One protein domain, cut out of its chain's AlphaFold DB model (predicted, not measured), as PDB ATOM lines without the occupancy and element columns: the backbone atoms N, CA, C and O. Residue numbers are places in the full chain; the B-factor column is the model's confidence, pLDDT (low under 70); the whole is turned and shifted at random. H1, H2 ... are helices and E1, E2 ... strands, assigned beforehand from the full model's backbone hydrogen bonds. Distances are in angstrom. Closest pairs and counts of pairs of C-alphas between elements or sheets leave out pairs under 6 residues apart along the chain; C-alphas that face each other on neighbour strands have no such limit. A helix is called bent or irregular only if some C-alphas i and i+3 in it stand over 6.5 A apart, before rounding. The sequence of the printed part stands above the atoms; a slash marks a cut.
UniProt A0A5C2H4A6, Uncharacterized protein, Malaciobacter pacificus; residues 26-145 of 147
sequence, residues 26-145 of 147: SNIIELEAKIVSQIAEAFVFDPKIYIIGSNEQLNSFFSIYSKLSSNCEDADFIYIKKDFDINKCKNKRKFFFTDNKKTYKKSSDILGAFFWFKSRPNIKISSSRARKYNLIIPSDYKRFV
ATOM      1  N   SER A  26      46.568 117.273  84.146       79.75
ATOM      2  CA  SER A  26      47.827 116.755  83.598       79.75
ATOM      3  C   SER A  26      49.032 117.598  84.013       79.75
ATOM      4  O   SER A  26      50.034 117.050  84.458       79.75
ATOM      5  N   ASN A  27      48.915 118.927  83.962       88.31
ATOM      6  CA  ASN A  27      50.011 119.840  84.287       88.31
ATOM      7  C   ASN A  27      50.346 119.794  85.783       88.31
ATOM      8  O   ASN A  27      51.496 119.989  86.167       88.31
ATOM      9  N   ILE A  28      49.350 119.535  86.637       91.44
ATOM     10  CA  ILE A  28      49.555 119.379  88.083       91.44
ATOM     11  C   ILE A  28      50.308 118.077  88.370       91.44
ATOM     12  O   ILE A  28      51.262 118.092  89.146       91.44
ATOM     13  N   ILE A  29      49.905 116.972  87.733       93.00
ATOM     14  CA  ILE A  29      50.548 115.662  87.903       93.00
ATOM     15  C   ILE A  29      51.986 115.696  87.378       93.00
ATOM     16  O   ILE A  29      52.894 115.208  88.046       93.00
ATOM     17  N   GLU A  30      52.211 116.316  86.221       95.62
ATOM     18  CA  GLU A  30      53.546 116.477  85.649       95.62
ATOM     19  C   GLU A  30      54.454 117.329  86.547       95.62
ATOM     20  O   GLU A  30      55.600 116.965  86.815       95.62
ATOM     21  N   LEU A  31      53.940 118.448  87.064       95.56
ATOM     22  CA  LEU A  31      54.692 119.309  87.972       95.56
ATOM     23  C   LEU A  31      55.021 118.595  89.288       95.56
ATOM     24  O   LEU A  31      56.127 118.739  89.806       95.56
ATOM     25  N   GLU A  32      54.088 117.805  89.817       96.12
ATOM     26  CA  GLU A  32      54.339 116.922  90.954       96.12
ATOM     27  C   GLU A  32      55.449 115.912  90.643       96.12
ATOM     28  O   GLU A  32      56.404 115.822  91.412       96.12
ATOM     29  N   ALA A  33      55.375 115.217  89.505       97.31
ATOM     30  CA  ALA A  33      56.392 114.262  89.076       97.31
ATOM     31  C   ALA A  33      57.785 114.897  88.999       97.31
ATOM     32  O   ALA A  33      58.751 114.363  89.554       97.31
ATOM     33  N   LYS A  34      57.875 116.085  88.397       97.88
ATOM     34  CA  LYS A  34      59.114 116.858  88.307       97.88
ATOM     35  C   LYS A  34      59.660 117.237  89.683       97.88
ATOM     36  O   LYS A  34      60.833 117.003  89.958       97.88
ATOM     37  N   ILE A  35      58.827 117.803  90.559       97.62
ATOM     38  CA  ILE A  35      59.263 118.248  91.892       97.62
ATOM     39  C   ILE A  35      59.700 117.057  92.750       97.62
ATOM     40  O   ILE A  35      60.739 117.125  93.402       97.62
ATOM     41  N   VAL A  36      58.936 115.963  92.760       98.00
ATOM     42  CA  VAL A  36      59.277 114.772  93.550       98.00
ATOM     43  C   VAL A  36      60.569 114.127  93.047       98.00
ATOM     44  O   VAL A  36      61.394 113.735  93.869       98.00
ATOM     45  N   SER A  37      60.790 114.086  91.730       98.00
ATOM     46  CA  SER A  37      62.043 113.577  91.150       98.00
ATOM     47  C   SER A  37      63.242 114.433  91.565       98.00
ATOM     48  O   SER A  37      64.226 113.905  92.071       98.00
ATOM     49  N   GLN A  38      63.112 115.763  91.501       97.62
ATOM     50  CA  GLN A  38      64.147 116.694  91.969       97.62
ATOM     51  C   GLN A  38      64.423 116.585  93.474       97.62
ATOM     52  O   GLN A  38      65.546 116.818  93.922       97.62
ATOM     53  N   ILE A  39      63.408 116.266  94.281       97.38
ATOM     54  CA  ILE A  39      63.603 115.971  95.704       97.38
ATOM     55  C   ILE A  39      64.423 114.692  95.847       97.38
ATOM     56  O   ILE A  39      65.406 114.696  96.580       97.38
ATOM     57  N   ALA A  40      64.035 113.612  95.165       96.75
ATOM     58  CA  ALA A  40      64.725 112.331  95.257       96.75
ATOM     59  C   ALA A  40      66.209 112.458  94.870       96.75
ATOM     60  O   ALA A  40      67.068 112.032  95.638       96.75
ATOM     61  N   GLU A  41      66.503 113.129  93.754       96.56
ATOM     62  CA  GLU A  41      67.866 113.377  93.259       96.56
ATOM     63  C   GLU A  41      68.718 114.204  94.227       96.56
ATOM     64  O   GLU A  41      69.934 114.042  94.304       96.56
ATOM     65  N   ALA A  42      68.089 115.085  95.007       95.31
ATOM     66  CA  ALA A  42      68.801 115.889  95.989       95.31
ATOM     67  C   ALA A  42      69.290 115.059  97.189       95.31
ATOM     68  O   ALA A  42      70.248 115.450  97.855       95.31
ATOM     69  N   PHE A  43      68.640 113.930  97.486       92.38
ATOM     70  CA  PHE A  43      69.005 113.044  98.597       92.38
ATOM     71  C   PHE A  43      69.745 111.780  98.153       92.38
ATOM     72  O   PHE A  43      70.464 111.189  98.959       92.38
ATOM     73  N   VAL A  44      69.564 111.354  96.904       92.56
ATOM     74  CA  VAL A  44      70.093 110.104  96.356       92.56
ATOM     75  C   VAL A  44      70.644 110.364  94.964       92.56
ATOM     76  O   VAL A  44      69.957 110.925  94.119       92.56
ATOM     77  N   PHE A  45      71.871 109.918  94.710       91.81
ATOM     78  CA  PHE A  45      72.439 109.940  93.366       91.81
ATOM     79  C   PHE A  45      71.725 108.909  92.477       91.81
ATOM     80  O   PHE A  45      71.727 107.730  92.821       91.81
ATOM     81  N   ASP A  46      71.151 109.353  91.354       93.50
ATOM     82  CA  ASP A  46      70.449 108.508  90.368       93.50
ATOM     83  C   ASP A  46      69.342 107.612  90.986       93.50
ATOM     84  O   ASP A  46      69.428 106.382  90.937       93.50
ATOM     85  N   PRO A  47      68.304 108.206  91.611       95.19
ATOM     86  CA  PRO A  47      67.323 107.469  92.402       95.19
ATOM     87  C   PRO A  47      66.402 106.588  91.554       95.19
ATOM     88  O   PRO A  47      65.822 107.041  90.563       95.19
ATOM     89  N   LYS A  48      66.125 105.375  92.043       96.69
ATOM     90  CA  LYS A  48      64.933 104.616  91.647       96.69
ATOM     91  C   LYS A  48      63.748 104.976  92.537       96.69
ATOM     92  O   LYS A  48      63.780 104.767  93.755       96.69
ATOM     93  N   ILE A  49      62.678 105.483  91.930       97.38
ATOM     94  CA  ILE A  49      61.459 105.899  92.626       97.38
ATOM     95  C   ILE A  49      60.399 104.802  92.537       97.38
ATOM     96  O   ILE A  49      60.036 104.361  91.449       97.38
ATOM     97  N   TYR A  50      59.848 104.394  93.679       96.44
ATOM     98  CA  TYR A  50      58.626 103.591  93.736       96.44
ATOM     99  C   TYR A  50      57.462 104.424  94.258       96.44
ATOM    100  O   TYR A  50      57.561 105.063  95.309       96.44
ATOM    101  N   ILE A  51      56.340 104.400  93.539       96.88
ATOM    102  CA  ILE A  51      55.176 105.224  93.857       96.88
ATOM    103  C   ILE A  51      54.038 104.341  94.349       96.88
ATOM    104  O   ILE A  51      53.417 103.584  93.601       96.88
ATOM    105  N   ILE A  52      53.710 104.473  95.627       94.88
ATOM    106  CA  ILE A  52      52.621 103.714  96.223       94.88
ATOM    107  C   ILE A  52      51.298 104.373  95.867       94.88
ATOM    108  O   ILE A  52      51.033 105.511  96.252       94.88
ATOM    109  N   GLY A  53      50.444 103.617  95.179       91.62
ATOM    110  CA  GLY A  53      49.194 104.142  94.626       91.62
ATOM    111  C   GLY A  53      49.350 104.712  93.223       91.62
ATOM    112  O   GLY A  53      48.504 105.495  92.805       91.62
ATOM    113  N   SER A  54      50.406 104.323  92.505       91.00
ATOM    114  CA  SER A  54      50.560 104.645  91.093       91.00
ATOM    115  C   SER A  54      49.432 104.104  90.222       91.00
ATOM    116  O   SER A  54      48.865 103.043  90.490       91.00
ATOM    117  N   ASN A  55      49.197 104.802  89.117       92.44
ATOM    118  CA  ASN A  55      48.462 104.328  87.953       92.44
ATOM    119  C   ASN A  55      49.298 104.623  86.692       92.44
ATOM    120  O   ASN A  55      50.358 105.245  86.783       92.44
ATOM    121  N   GLU A  56      48.835 104.173  85.527       93.12
ATOM    122  CA  GLU A  56      49.555 104.339  84.258       93.12
ATOM    123  C   GLU A  56      49.856 105.809  83.937       93.12
ATOM    124  O   GLU A  56      50.992 106.145  83.614       93.12
ATOM    125  N   GLN A  57      48.874 106.695  84.118       91.88
ATOM    126  CA  GLN A  57      49.035 108.127  83.870       91.88
ATOM    127  C   GLN A  57      50.086 108.763  84.789       91.88
ATOM    128  O   GLN A  57      50.891 109.574  84.352       91.88
ATOM    129  N   LEU A  58      50.099 108.418  86.075       92.88
ATOM    130  CA  LEU A  58      51.096 108.937  87.006       92.88
ATOM    131  C   LEU A  58      52.495 108.434  86.642       92.88
ATOM    132  O   LEU A  58      53.451 109.208  86.635       92.88
ATOM    133  N   ASN A  59      52.601 107.145  86.324       95.44
ATOM    134  CA  ASN A  59      53.865 106.528  85.950       95.44
ATOM    135  C   ASN A  59      54.424 107.124  84.659       95.44
ATOM    136  O   ASN A  59      55.631 107.331  84.586       95.44
ATOM    137  N   SER A  60      53.575 107.450  83.679       96.12
ATOM    138  CA  SER A  60      54.026 108.057  82.426       96.12
ATOM    139  C   SER A  60      54.634 109.447  82.624       96.12
ATOM    140  O   SER A  60      55.569 109.792  81.914       96.12
ATOM    141  N   PHE A  61      54.175 110.226  83.609       96.50
ATOM    142  CA  PHE A  61      54.807 111.504  83.944       96.50
ATOM    143  C   PHE A  61      56.093 111.334  84.756       96.50
ATOM    144  O   PHE A  61      57.074 112.027  84.502       96.50
ATOM    145  N   PHE A  62      56.121 110.424  85.732       96.81
ATOM    146  CA  PHE A  62      57.322 110.208  86.545       96.81
ATOM    147  C   PHE A  62      58.481 109.584  85.761       96.81
ATOM    148  O   PHE A  62      59.632 109.925  86.035       96.81
ATOM    149  N   SER A  63      58.200 108.725  84.777       97.06
ATOM    150  CA  SER A  63      59.234 108.103  83.942       97.06
ATOM    151  C   SER A  63      59.973 109.094  83.037       97.06
ATOM    152  O   SER A  63      61.075 108.792  82.589       97.06
ATOM    153  N   ILE A  64      59.409 110.286  82.798       97.25
ATOM    154  CA  ILE A  64      60.076 111.381  82.067       97.25
ATOM    155  C   ILE A  64      61.244 111.952  82.883       97.25
ATOM    156  O   ILE A  64      62.251 112.367  82.315       97.25
ATOM    157  N   TYR A  65      61.104 111.987  84.211       97.31
ATOM    158  CA  TYR A  65      62.011 112.704  85.109       97.31
ATOM    159  C   TYR A  65      62.850 111.787  86.005       97.31
ATOM    160  O   TYR A  65      63.777 112.266  86.644       97.31
ATOM    161  N   SER A  66      62.525 110.494  86.099       96.69
ATOM    162  CA  SER A  66      63.183 109.573  87.031       96.69
ATOM    163  C   SER A  66      63.087 108.116  86.585       96.69
ATOM    164  O   SER A  66      62.194 107.728  85.827       96.69
ATOM    165  N   LYS A  67      63.985 107.274  87.106       97.94
ATOM    166  CA  LYS A  67      63.870 105.819  86.971       97.94
ATOM    167  C   LYS A  67      62.778 105.316  87.907       97.94
ATOM    168  O   LYS A  67      62.819 105.572  89.109       97.94
ATOM    169  N   LEU A  68      61.828 104.559  87.368       97.44
ATOM    170  CA  LEU A  68      60.779 103.931  88.162       97.44
ATOM    171  C   LEU A  68      61.163 102.511  88.560       97.44
ATOM    172  O   LEU A  68      61.606 101.717  87.733       97.44
ATOM    173  N   SER A  69      60.939 102.187  89.828       95.62
ATOM    174  CA  SER A  69      60.955 100.812  90.311       95.62
ATOM    175  C   SER A  69      59.557 100.201  90.205       95.62
ATOM    176  O   SER A  69      58.548 100.887  90.383       95.62
ATOM    177  N   SER A  70      59.484  98.896  89.946       92.62
ATOM    178  CA  SER A  70      58.226  98.136  89.927       92.62
ATOM    179  C   SER A  70      57.748  97.735  91.324       92.62
ATOM    180  O   SER A  70      56.568  97.443  91.522       92.62
ATOM    181  N   ASN A  71      58.654  97.728  92.302       92.12
ATOM    182  CA  ASN A  71      58.387  97.336  93.678       92.12
ATOM    183  C   ASN A  71      59.193  98.196  94.655       92.12
ATOM    184  O   ASN A  71      60.066  98.977  94.268       92.12
ATOM    185  N   CYS A  72      58.887  98.087  95.941       92.00
ATOM    186  CA  CYS A  72      59.579  98.908  96.915       92.00
ATOM    187  C   CYS A  72      60.935  98.342  97.317       92.00
ATOM    188  O   CYS A  72      61.716  99.070  97.914       92.00
ATOM    189  N   GLU A  73      61.233  97.076  97.026       90.50
ATOM    190  CA  GLU A  73      62.483  96.389  97.333       90.50
ATOM    191  C   GLU A  73      63.668  97.009  96.586       90.50
ATOM    192  O   GLU A  73      64.677  97.297  97.235       90.50
ATOM    193  N   ASP A  74      63.501  97.287  95.291       91.38
ATOM    194  CA  ASP A  74      64.509  97.859  94.378       91.38
ATOM    195  C   ASP A  74      64.491  99.402  94.321       91.38
ATOM    196  O   ASP A  74      65.193 100.017  93.525       91.38
ATOM    197  N   ALA A  75      63.682 100.059  95.154       94.75
ATOM    198  CA  ALA A  75      63.601 101.517  95.193       94.75
ATOM    199  C   ALA A  75      64.558 102.132  96.220       94.75
ATOM    200  O   ALA A  75      64.720 101.602  97.320       94.75
ATOM    201  N   ASP A  76      65.094 103.309  95.913       94.75
ATOM    202  CA  ASP A  76      65.834 104.148  96.866       94.75
ATOM    203  C   ASP A  76      64.909 105.178  97.523       94.75
ATOM    204  O   ASP A  76      65.053 105.543  98.695       94.75
ATOM    205  N   PHE A  77      63.910 105.624  96.760       96.00
ATOM    206  CA  PHE A  77      62.960 106.643  97.164       96.00
ATOM    207  C   PHE A  77      61.531 106.129  97.000       96.00
ATOM    208  O   PHE A  77      61.126 105.682  95.929       96.00
ATOM    209  N   ILE A  78      60.745 106.198  98.069       96.50
ATOM    210  CA  ILE A  78      59.357 105.738  98.089       96.50
ATOM    211  C   ILE A  78      58.444 106.942  98.257       96.50
ATOM    212  O   ILE A  78      58.497 107.637  99.273       96.50
ATOM    213  N   TYR A  79      57.564 107.145  97.281       97.44
ATOM    214  CA  TYR A  79      56.572 108.207  97.302       97.44
ATOM    215  C   TYR A  79      55.175 107.647  97.589       97.44
ATOM    216  O   TYR A  79      54.602 106.892  96.806       97.44
ATOM    217  N   ILE A  80      54.633 107.993  98.754       96.50
ATOM    218  CA  ILE A  80      53.394 107.444  99.307       96.50
ATOM    219  C   ILE A  80      52.222 108.375  98.981       96.50
ATOM    220  O   ILE A  80      52.094 109.428  99.616       96.50
ATOM    221  N   LYS A  81      51.349 107.959  98.053       94.81
ATOM    222  CA  LYS A  81      50.123 108.694  97.673       94.81
ATOM    223  C   LYS A  81      48.820 108.114  98.221       94.81
ATOM    224  O   LYS A  81      47.753 108.705  98.091       94.81
ATOM    225  N   LYS A  82      48.885 106.924  98.814       91.44
ATOM    226  CA  LYS A  82      47.752 106.264  99.472       91.44
ATOM    227  C   LYS A  82      48.201 105.627 100.775       91.44
ATOM    228  O   LYS A  82      49.398 105.427 100.980       91.44
ATOM    229  N   ASP A  83      47.243 105.288 101.630       88.00
ATOM    230  CA  ASP A  83      47.536 104.589 102.877       88.00
ATOM    231  C   ASP A  83      48.322 103.302 102.605       88.00
ATOM    232  O   ASP A  83      47.989 102.499 101.728       88.00
ATOM    233  N   PHE A  84      49.413 103.146 103.349       86.62
ATOM    234  CA  PHE A  84      50.370 102.072 103.164       86.62
ATOM    235  C   PHE A  84      51.050 101.724 104.482       86.62
ATOM    236  O   PHE A  84      51.452 102.607 105.244       86.62
ATOM    237  N   ASP A  85      51.223 100.429 104.723       88.12
ATOM    238  CA  ASP A  85      52.033  99.944 105.831       88.12
ATOM    239  C   ASP A  85      53.519 100.005 105.459       88.12
ATOM    240  O   ASP A  85      54.048  99.115 104.793       88.12
ATOM    241  N   ILE A  86      54.190 101.066 105.916       86.44
ATOM    242  CA  ILE A  86      55.616 101.340 105.671       86.44
ATOM    243  C   ILE A  86      56.504 100.147 106.043       86.44
ATOM    244  O   ILE A  86      57.541  99.947 105.409       86.44
ATOM    245  N   ASN A  87      56.101  99.325 107.020       86.75
ATOM    246  CA  ASN A  87      56.896  98.179 107.459       86.75
ATOM    247  C   ASN A  87      57.131  97.160 106.339       86.75
ATOM    248  O   ASN A  87      58.186  96.533 106.320       86.75
ATOM    249  N   LYS A  88      56.224  97.070 105.357       86.25
ATOM    250  CA  LYS A  88      56.381  96.195 104.184       86.25
ATOM    251  C   LYS A  88      57.567  96.574 103.298       86.25
ATOM    252  O   LYS A  88      58.090  95.723 102.599       86.25
ATOM    253  N   CYS A  89      58.006  97.829 103.351       85.12
ATOM    254  CA  CYS A  89      59.100  98.346 102.527       85.12
ATOM    255  C   CYS A  89      60.305  98.804 103.348       85.12
ATOM    256  O   CYS A  89      61.210  99.461 102.827       85.12
ATOM    257  N   LYS A  90      60.321  98.499 104.649       76.25
ATOM    258  CA  LYS A  90      61.316  99.025 105.578       76.25
ATOM    259  C   LYS A  90      62.621  98.242 105.446       76.25
ATOM    260  O   LYS A  90      62.767  97.151 105.982       76.25
ATOM    261  N   ASN A  91      63.598  98.827 104.755       75.31
ATOM    262  CA  ASN A  91      64.985  98.366 104.768       75.31
ATOM    263  C   ASN A  91      65.954  99.540 105.024       75.31
ATOM    264  O   ASN A  91      65.547 100.700 105.081       75.31
ATOM    265  N   LYS A  92      67.244  99.242 105.225       64.56
ATOM    266  CA  LYS A  92      68.233 100.195 105.765       64.56
ATOM    267  C   LYS A  92      68.627 101.369 104.844       64.56
ATOM    268  O   LYS A  92      69.519 102.114 105.232       64.56
ATOM    269  N   ARG A  93      68.025 101.566 103.663       73.44
ATOM    270  CA  ARG A  93      68.476 102.605 102.706       73.44
ATOM    271  C   ARG A  93      67.366 103.340 101.946       73.44
ATOM    272  O   ARG A  93      67.654 103.973 100.943       73.44
ATOM    273  N   LYS A  94      66.117 103.270 102.413       88.06
ATOM    274  CA  LYS A  94      64.971 103.884 101.720       88.06
ATOM    275  C   LYS A  94      64.529 105.182 102.355       88.06
ATOM    276  O   LYS A  94      64.354 105.254 103.573       88.06
ATOM    277  N   PHE A  95      64.268 106.174 101.512       92.88
ATOM    278  CA  PHE A  95      63.681 107.440 101.931       92.88
ATOM    279  C   PHE A  95      62.208 107.479 101.579       92.88
ATOM    280  O   PHE A  95      61.816 107.283 100.434       92.88
ATOM    281  N   PHE A  96      61.383 107.748 102.585       95.31
ATOM    282  CA  PHE A  96      59.942 107.830 102.417       95.31
ATOM    283  C   PHE A  96      59.507 109.290 102.360       95.31
ATOM    284  O   PHE A  96      59.763 110.062 103.288       95.31
ATOM    285  N   PHE A  97      58.800 109.641 101.292       96.88
ATOM    286  CA  PHE A  97      58.034 110.872 101.167       96.88
ATOM    287  C   PHE A  97      56.557 110.548 100.993       96.88
ATOM    288  O   PHE A  97      56.189 109.466 100.548       96.88
ATOM    289  N   THR A  98      55.689 111.489 101.338       97.25
ATOM    290  CA  THR A  98      54.244 111.330 101.156       97.25
ATOM    291  C   THR A  98      53.618 112.583 100.579       97.25
ATOM    292  O   THR A  98      54.116 113.688 100.802       97.25
ATOM    293  N   ASP A  99      52.489 112.416  99.896       96.38
ATOM    294  CA  ASP A  99      51.650 113.537  99.485       96.38
ATOM    295  C   ASP A  99      50.694 114.047 100.574       96.38
ATOM    296  O   ASP A  99      49.974 115.033 100.403       96.38
ATOM    297  N   ASN A 100      50.713 113.403 101.743       95.31
ATOM    298  CA  ASN A 100      49.756 113.648 102.804       95.31
ATOM    299  C   ASN A 100      50.418 114.218 104.066       95.31
ATOM    300  O   ASN A 100      51.107 113.536 104.834       95.31
ATOM    301  N   LYS A 101      50.110 115.485 104.363       94.38
ATOM    302  CA  LYS A 101      50.604 116.185 105.561       94.38
ATOM    303  C   LYS A 101      50.239 115.478 106.876       94.38
ATOM    304  O   LYS A 101      51.004 115.561 107.837       94.38
ATOM    305  N   LYS A 102      49.079 114.815 106.965       93.44
ATOM    306  CA  LYS A 102      48.669 114.077 108.175       93.44
ATOM    307  C   LYS A 102      49.528 112.826 108.351       93.44
ATOM    308  O   LYS A 102      50.016 112.598 109.455       93.44
ATOM    309  N   THR A 103      49.761 112.072 107.278       93.62
ATOM    310  CA  THR A 103      50.624 110.880 107.281       93.62
ATOM    311  C   THR A 103      52.051 111.239 107.698       93.62
ATOM    312  O   THR A 103      52.606 110.623 108.608       93.62
ATOM    313  N   TYR A 104      52.598 112.328 107.152       94.94
ATOM    314  CA  TYR A 104      53.909 112.862 107.538       94.94
ATOM    315  C   TYR A 104      54.027 113.217 109.026       94.94
ATOM    316  O   TYR A 104      55.068 112.981 109.642       94.94
ATOM    317  N   LYS A 105      52.976 113.782 109.632       93.31
ATOM    318  CA  LYS A 105      52.987 114.125 111.062       93.31
ATOM    319  C   LYS A 105      52.935 112.895 111.967       93.31
ATOM    320  O   LYS A 105      53.519 112.927 113.043       93.31
ATOM    321  N   LYS A 106      52.236 111.839 111.544       92.38
ATOM    322  CA  LYS A 106      52.017 110.629 112.350       92.38
ATOM    323  C   LYS A 106      53.174 109.631 112.286       92.38
ATOM    324  O   LYS A 106      53.365 108.884 113.238       92.38
ATOM    325  N   SER A 107      53.933 109.599 111.190       90.88
ATOM    326  CA  SER A 107      55.010 108.620 111.001       90.88
ATOM    327  C   SER A 107      56.386 109.188 111.336       90.88
ATOM    328  O   SER A 107      56.772 110.236 110.823       90.88
ATOM    329  N   SER A 108      57.162 108.468 112.151       91.19
ATOM    330  CA  SER A 108      58.570 108.791 112.430       91.19
ATOM    331  C   SER A 108      59.540 108.279 111.357       91.19
ATOM    332  O   SER A 108      60.724 108.614 111.408       91.19
ATOM    333  N   ASP A 109      59.046 107.499 110.391       91.56
ATOM    334  CA  ASP A 109      59.844 106.903 109.313       91.56
ATOM    335  C   ASP A 109      59.745 107.686 107.987       91.56
ATOM    336  O   ASP A 109      60.514 107.449 107.060       91.56
ATOM    337  N   ILE A 110      58.821 108.648 107.886       94.56
ATOM    338  CA  ILE A 110      58.672 109.499 106.696       94.56
ATOM    339  C   ILE A 110      59.597 110.709 106.806       94.56
ATOM    340  O   ILE A 110      59.396 111.566 107.667       94.56
ATOM    341  N   LEU A 111      60.578 110.820 105.911       95.56
ATOM    342  CA  LEU A 111      61.544 111.920 105.886       95.56
ATOM    343  C   LEU A 111      60.874 113.268 105.593       95.56
ATOM    344  O   LEU A 111      61.180 114.268 106.249       95.56
ATOM    345  N   GLY A 112      59.938 113.290 104.645       96.75
ATOM    346  CA  GLY A 112      59.302 114.523 104.206       96.75
ATOM    347  C   GLY A 112      57.940 114.343 103.550       96.75
ATOM    348  O   GLY A 112      57.422 113.237 103.403       96.75
ATOM    349  N   ALA A 113      57.337 115.462 103.174       97.44
ATOM    350  CA  ALA A 113      56.095 115.503 102.428       97.44
ATOM    351  C   ALA A 113      56.148 116.553 101.326       97.44
ATOM    352  O   ALA A 113      56.669 117.649 101.542       97.44
ATOM    353  N   PHE A 114      55.542 116.228 100.189       97.50
ATOM    354  CA  PHE A 114      55.220 117.172  99.127       97.50
ATOM    355  C   PHE A 114      53.704 117.219  98.981       97.50
ATOM    356  O   PHE A 114      53.111 116.220  98.623       97.50
ATOM    357  N   PHE A 115      53.045 118.336  99.260       95.75
ATOM    358  CA  PHE A 115      51.584 118.400  99.184       95.75
ATOM    359  C   PHE A 115      51.099 119.728  98.623       95.75
ATOM    360  O   PHE A 115      51.720 120.778  98.799       95.75
ATOM    361  N   TRP A 116      49.927 119.693  98.003       94.00
ATOM    362  CA  TRP A 116      49.245 120.889  97.534       94.00
ATOM    363  C   TRP A 116      48.478 121.549  98.684       94.00
ATOM    364  O   TRP A 116      47.683 120.914  99.376       94.00
ATOM    365  N   PHE A 117      48.689 122.848  98.897       91.69
ATOM    366  CA  PHE A 117      47.870 123.654  99.806       91.69
ATOM    367  C   PHE A 117      47.487 124.957  99.122       91.69
ATOM    368  O   PHE A 117      48.360 125.736  98.742       91.69
ATOM    369  N   LYS A 118      46.177 125.191  98.960       90.44
ATOM    370  CA  LYS A 118      45.635 126.354  98.232       90.44
ATOM    371  C   LYS A 118      46.286 126.513  96.844       90.44
ATOM    372  O   LYS A 118      46.793 127.582  96.515       90.44
ATOM    373  N   SER A 119      46.340 125.411  96.088       87.00
ATOM    374  CA  SER A 119      46.943 125.308  94.743       87.00
ATOM    375  C   SER A 119      48.445 125.598  94.662       87.00
ATOM    376  O   SER A 119      48.985 125.778  93.575       87.00
ATOM    377  N   ARG A 120      49.145 125.649  95.802       90.38
ATOM    378  CA  ARG A 120      50.592 125.864  95.851       90.38
ATOM    379  C   ARG A 120      51.307 124.581  96.267       90.38
ATOM    380  O   ARG A 120      50.855 123.943  97.228       90.38
ATOM    381  N   PRO A 121      52.421 124.223  95.610       94.69
ATOM    382  CA  PRO A 121      53.255 123.120  96.055       94.69
ATOM    383  C   PRO A 121      53.910 123.490  97.387       94.69
ATOM    384  O   PRO A 121      54.422 124.596  97.558       94.69
ATOM    385  N   ASN A 122      53.881 122.576  98.349       96.06
ATOM    386  CA  ASN A 122      54.538 122.740  99.639       96.06
ATOM    387  C   ASN A 122      55.426 121.536  99.905       96.06
ATOM    388  O   ASN A 122      54.995 120.400  99.739       96.06
ATOM    389  N   ILE A 123      56.640 121.802 100.380       96.88
ATOM    390  CA  ILE A 123      57.599 120.780 100.788       96.88
ATOM    391  C   ILE A 123      57.844 120.930 102.285       96.88
ATOM    392  O   ILE A 123      57.954 122.044 102.807       96.88
ATOM    393  N   LYS A 124      57.899 119.796 102.979       97.12
ATOM    394  CA  LYS A 124      58.200 119.696 104.405       97.12
ATOM    395  C   LYS A 124      59.211 118.586 104.629       97.12
ATOM    396  O   LYS A 124      58.994 117.482 104.147       97.12
ATOM    397  N   ILE A 125      60.297 118.871 105.342       97.19
ATOM    398  CA  ILE A 125      61.357 117.896 105.639       97.19
ATOM    399  C   ILE A 125      61.641 117.911 107.138       97.19
ATOM    400  O   ILE A 125      61.798 118.971 107.740       97.19
ATOM    401  N   SER A 126      61.737 116.737 107.753       95.88
ATOM    402  CA  SER A 126      62.015 116.632 109.183       95.88
ATOM    403  C   SER A 126      63.519 116.596 109.461       95.88
ATOM    404  O   SER A 126      64.206 115.641 109.095       95.88
ATOM    405  N   SER A 127      64.029 117.600 110.183       94.56
ATOM    406  CA  SER A 127      65.438 117.643 110.612       94.56
ATOM    407  C   SER A 127      65.811 116.500 111.558       94.56
ATOM    408  O   SER A 127      66.925 115.982 111.508       94.56
ATOM    409  N   SER A 128      64.901 116.097 112.447       93.94
ATOM    410  CA  SER A 128      65.133 115.002 113.392       93.94
ATOM    411  C   SER A 128      65.185 113.651 112.682       93.94
ATOM    412  O   SER A 128      66.055 112.840 112.992       93.94
ATOM    413  N   ARG A 129      64.326 113.425 111.683       93.56
ATOM    414  CA  ARG A 129      64.333 112.185 110.892       93.56
ATOM    415  C   ARG A 129      65.519 112.136 109.936       93.56
ATOM    416  O   ARG A 129      66.164 111.100 109.862       93.56
ATOM    417  N   ALA A 130      65.876 113.250 109.293       92.94
ATOM    418  CA  ALA A 130      67.106 113.332 108.503       92.94
ATOM    419  C   ALA A 130      68.333 112.942 109.347       92.94
ATOM    420  O   ALA A 130      69.096 112.065 108.950       92.94
ATOM    421  N   ARG A 131      68.454 113.491 110.565       91.44
ATOM    422  CA  ARG A 131      69.512 113.113 111.518       91.44
ATOM    423  C   ARG A 131      69.461 111.635 111.912       91.44
ATOM    424  O   ARG A 131      70.500 110.994 111.911       91.44
ATOM    425  N   LYS A 132      68.274 111.073 112.182       89.31
ATOM    426  CA  LYS A 132      68.089 109.632 112.466       89.31
ATOM    427  C   LYS A 132      68.617 108.744 111.329       89.31
ATOM    428  O   LYS A 132      69.108 107.653 111.595       89.31
ATOM    429  N   TYR A 133      68.520 109.207 110.083       87.19
ATOM    430  CA  TYR A 133      69.027 108.511 108.898       87.19
ATOM    431  C   TYR A 133      70.470 108.888 108.521       87.19
ATOM    432  O   TYR A 133      70.936 108.462 107.470       87.19
ATOM    433  N   ASN A 134      71.178 109.674 109.343       89.75
ATOM    434  CA  ASN A 134      72.493 110.244 109.018       89.75
ATOM    435  C   ASN A 134      72.516 110.982 107.663       89.75
ATOM    436  O   ASN A 134      73.517 110.975 106.952       89.75
ATOM    437  N   LEU A 135      71.402 111.627 107.307       90.19
ATOM    438  CA  LEU A 135      71.263 112.402 106.081       90.19
ATOM    439  C   LEU A 135      71.647 113.858 106.296       90.19
ATOM    440  O   LEU A 135      71.170 114.522 107.222       90.19
ATOM    441  N   ILE A 136      72.420 114.383 105.351       92.88
ATOM    442  CA  ILE A 136      72.663 115.814 105.218       92.88
ATOM    443  C   ILE A 136      71.558 116.389 104.334       92.88
ATOM    444  O   ILE A 136      71.367 115.953 103.205       92.88
ATOM    445  N   ILE A 137      70.817 117.374 104.850       95.06
ATOM    446  CA  ILE A 137      69.801 118.074 104.057       95.06
ATOM    447  C   ILE A 137      70.513 119.038 103.095       95.06
ATOM    448  O   ILE A 137      71.250 119.911 103.576       95.06
ATOM    449  N   PRO A 138      70.280 118.935 101.772       94.94
ATOM    450  CA  PRO A 138      70.906 119.822 100.795       94.94
ATOM    451  C   PRO A 138      70.556 121.291 101.049       94.94
ATOM    452  O   PRO A 138      69.475 121.604 101.561       94.94
ATOM    453  N   SER A 139      71.461 122.206 100.689       94.69
ATOM    454  CA  SER A 139      71.321 123.654 100.931       94.69
ATOM    455  C   SER A 139      69.970 124.200 100.480       94.69
ATOM    456  O   SER A 139      69.298 124.897 101.243       94.69
ATOM    457  N   ASP A 140      69.542 123.804  99.288       94.31
ATOM    458  CA  ASP A 140      68.348 124.320  98.616       94.31
ATOM    459  C   ASP A 140      67.057 123.876  99.315       94.31
ATOM    460  O   ASP A 140      66.007 124.517  99.200       94.31
ATOM    461  N   TYR A 141      67.160 122.811 100.115       95.44
ATOM    462  CA  TYR A 141      66.063 122.235 100.873       95.44
ATOM    463  C   TYR A 141      66.017 122.678 102.338       95.44
ATOM    464  O   TYR A 141      65.004 122.455 103.003       95.44
ATOM    465  N   LYS A 142      67.038 123.390 102.839       95.00
ATOM    466  CA  LYS A 142      67.072 123.891 104.230       95.00
ATOM    467  C   LYS A 142      65.870 124.774 104.574       95.00
ATOM    468  O   LYS A 142      65.357 124.706 105.685       95.00
ATOM    469  N   ARG A 143      65.366 125.556 103.612       94.50
ATOM    470  CA  ARG A 143      64.178 126.417 103.792       94.50
ATOM    471  C   ARG A 143      62.865 125.647 103.994       94.50
ATOM    472  O   ARG A 143      61.884 126.234 104.439       94.50
ATOM    473  N   PHE A 144      62.834 124.358 103.654       95.50
ATOM    474  CA  PHE A 144      61.654 123.495 103.780       95.50
ATOM    475  C   PHE A 144      61.685 122.620 105.035       95.50
ATOM    476  O   PHE A 144      60.775 121.819 105.265       95.50
ATOM    477  N   VAL A 145      62.730 122.763 105.847       94.12
ATOM    478  CA  VAL A 145      62.896 122.004 107.077       94.12
ATOM    479  C   VAL A 145      61.906 122.500 108.124       94.12
ATOM    480  O   VAL A 145      61.781 123.703 108.365       94.12
TER     481      VAL A 145
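What this domain is: This is residues 26 to 145 of the 147 residues of an uncharacterized protein of Malaciobacter pacificus (UniProt A0A5C2H4A6). A strongly twisted sheet of five strands runs through the middle of the domain, with the long helix H1 packed on one face and H2 crossing H1 at a steep angle. The short helices H4 and H6 are on opposite faces of the sheet, while H3 and H5 only graze it. The printed part has 120 residues, with six named helices and five named strands in the order H1 E1 H2 E2 H3 E3 H4 E4 E5 H5 H6. The sheet, in the order E1 E2 E3 E4 E5, is mixed, with E5 alone antiparallel to its neighbour; the class is mixed, helices and strands. The whole is compact, with a radius of gyration of the C-alphas of 13.1 A and spans of 34 by 33 by 27 A.

How they stand to each other: H1, residues 26 to 43, is on the sheet of E1, residues 48 to 52, E2, 77 to 80, E3, 95 to 98, E4, 110 to 117, and E5, 120 to 126; the closest C-alphas of H1 and E2 are those of Ala 40 and Phe 77, 6.3 A apart. With residues 29 to 37 alone, H1 touches H2, residues 56 to 65, at a steep tilt of 48 degrees, the same way; their closest C-alphas, of Ala 33 and Phe 62, are 4.9 A apart. H2 and H3, residues 86 to 89, only graze the sheet. E1 and E2 are parallel, with N 52 and O 79 within hydrogen-bond range at 2.8 A; so are E2 and E3, with N 78 and O 95 at 2.8 A, and E3 and E4, with N 111 and O 96 at 2.8 A. E4 and E5 form an antiparallel hairpin, with N 113 and O 124 at 2.8 A. In the strand-helix-strand units, parallel neighbour strands with a helix between, the crossover of E1, H2, E2 is left-handed, and those of E2, H3, E3 and E3, H4, E4 are right-handed. H4, residues 101 to 106, has a height over the sheet of 8.3 A and runs along the strands, at 4 degrees to E4 on the local plane. H5, residues 127 to 132, only grazes the sheet. H6, residues 139 to 144, is on the opposite face from H4, at a height over the sheet of 6.6 A and over none of the strands; it is only just irregular, with C-alphas 140 and 143 7.0 A apart. Every O i to N i+4 pair is within hydrogen-bond range in H1, H4 and H5, against 4 of 6 in H2 and 0 of 2 in H6, where 2 of 3 O i to N i+3 pairs are; H3 is too short for an i+4 pair.

Where its parts are: H1 begins at C-alpha 26, (47.827, 116.755, 83.598), and measures 26.2 A; H2 measures 15.0 A, E1 13.2 A, E4 19.1 A and E5 19.8 A. H6 ends at C-alpha 144, (61.654, 123.495, 103.780).

The domain as a whole: The C-alphas farthest apart, of Ser 26 and Asn 134, are 36.0 A apart. The printed part has no cut, and the link from H2 to E2, 11 residues, is long. The mean pLDDT of the printed part is 93.1, and residue 92 is under 70.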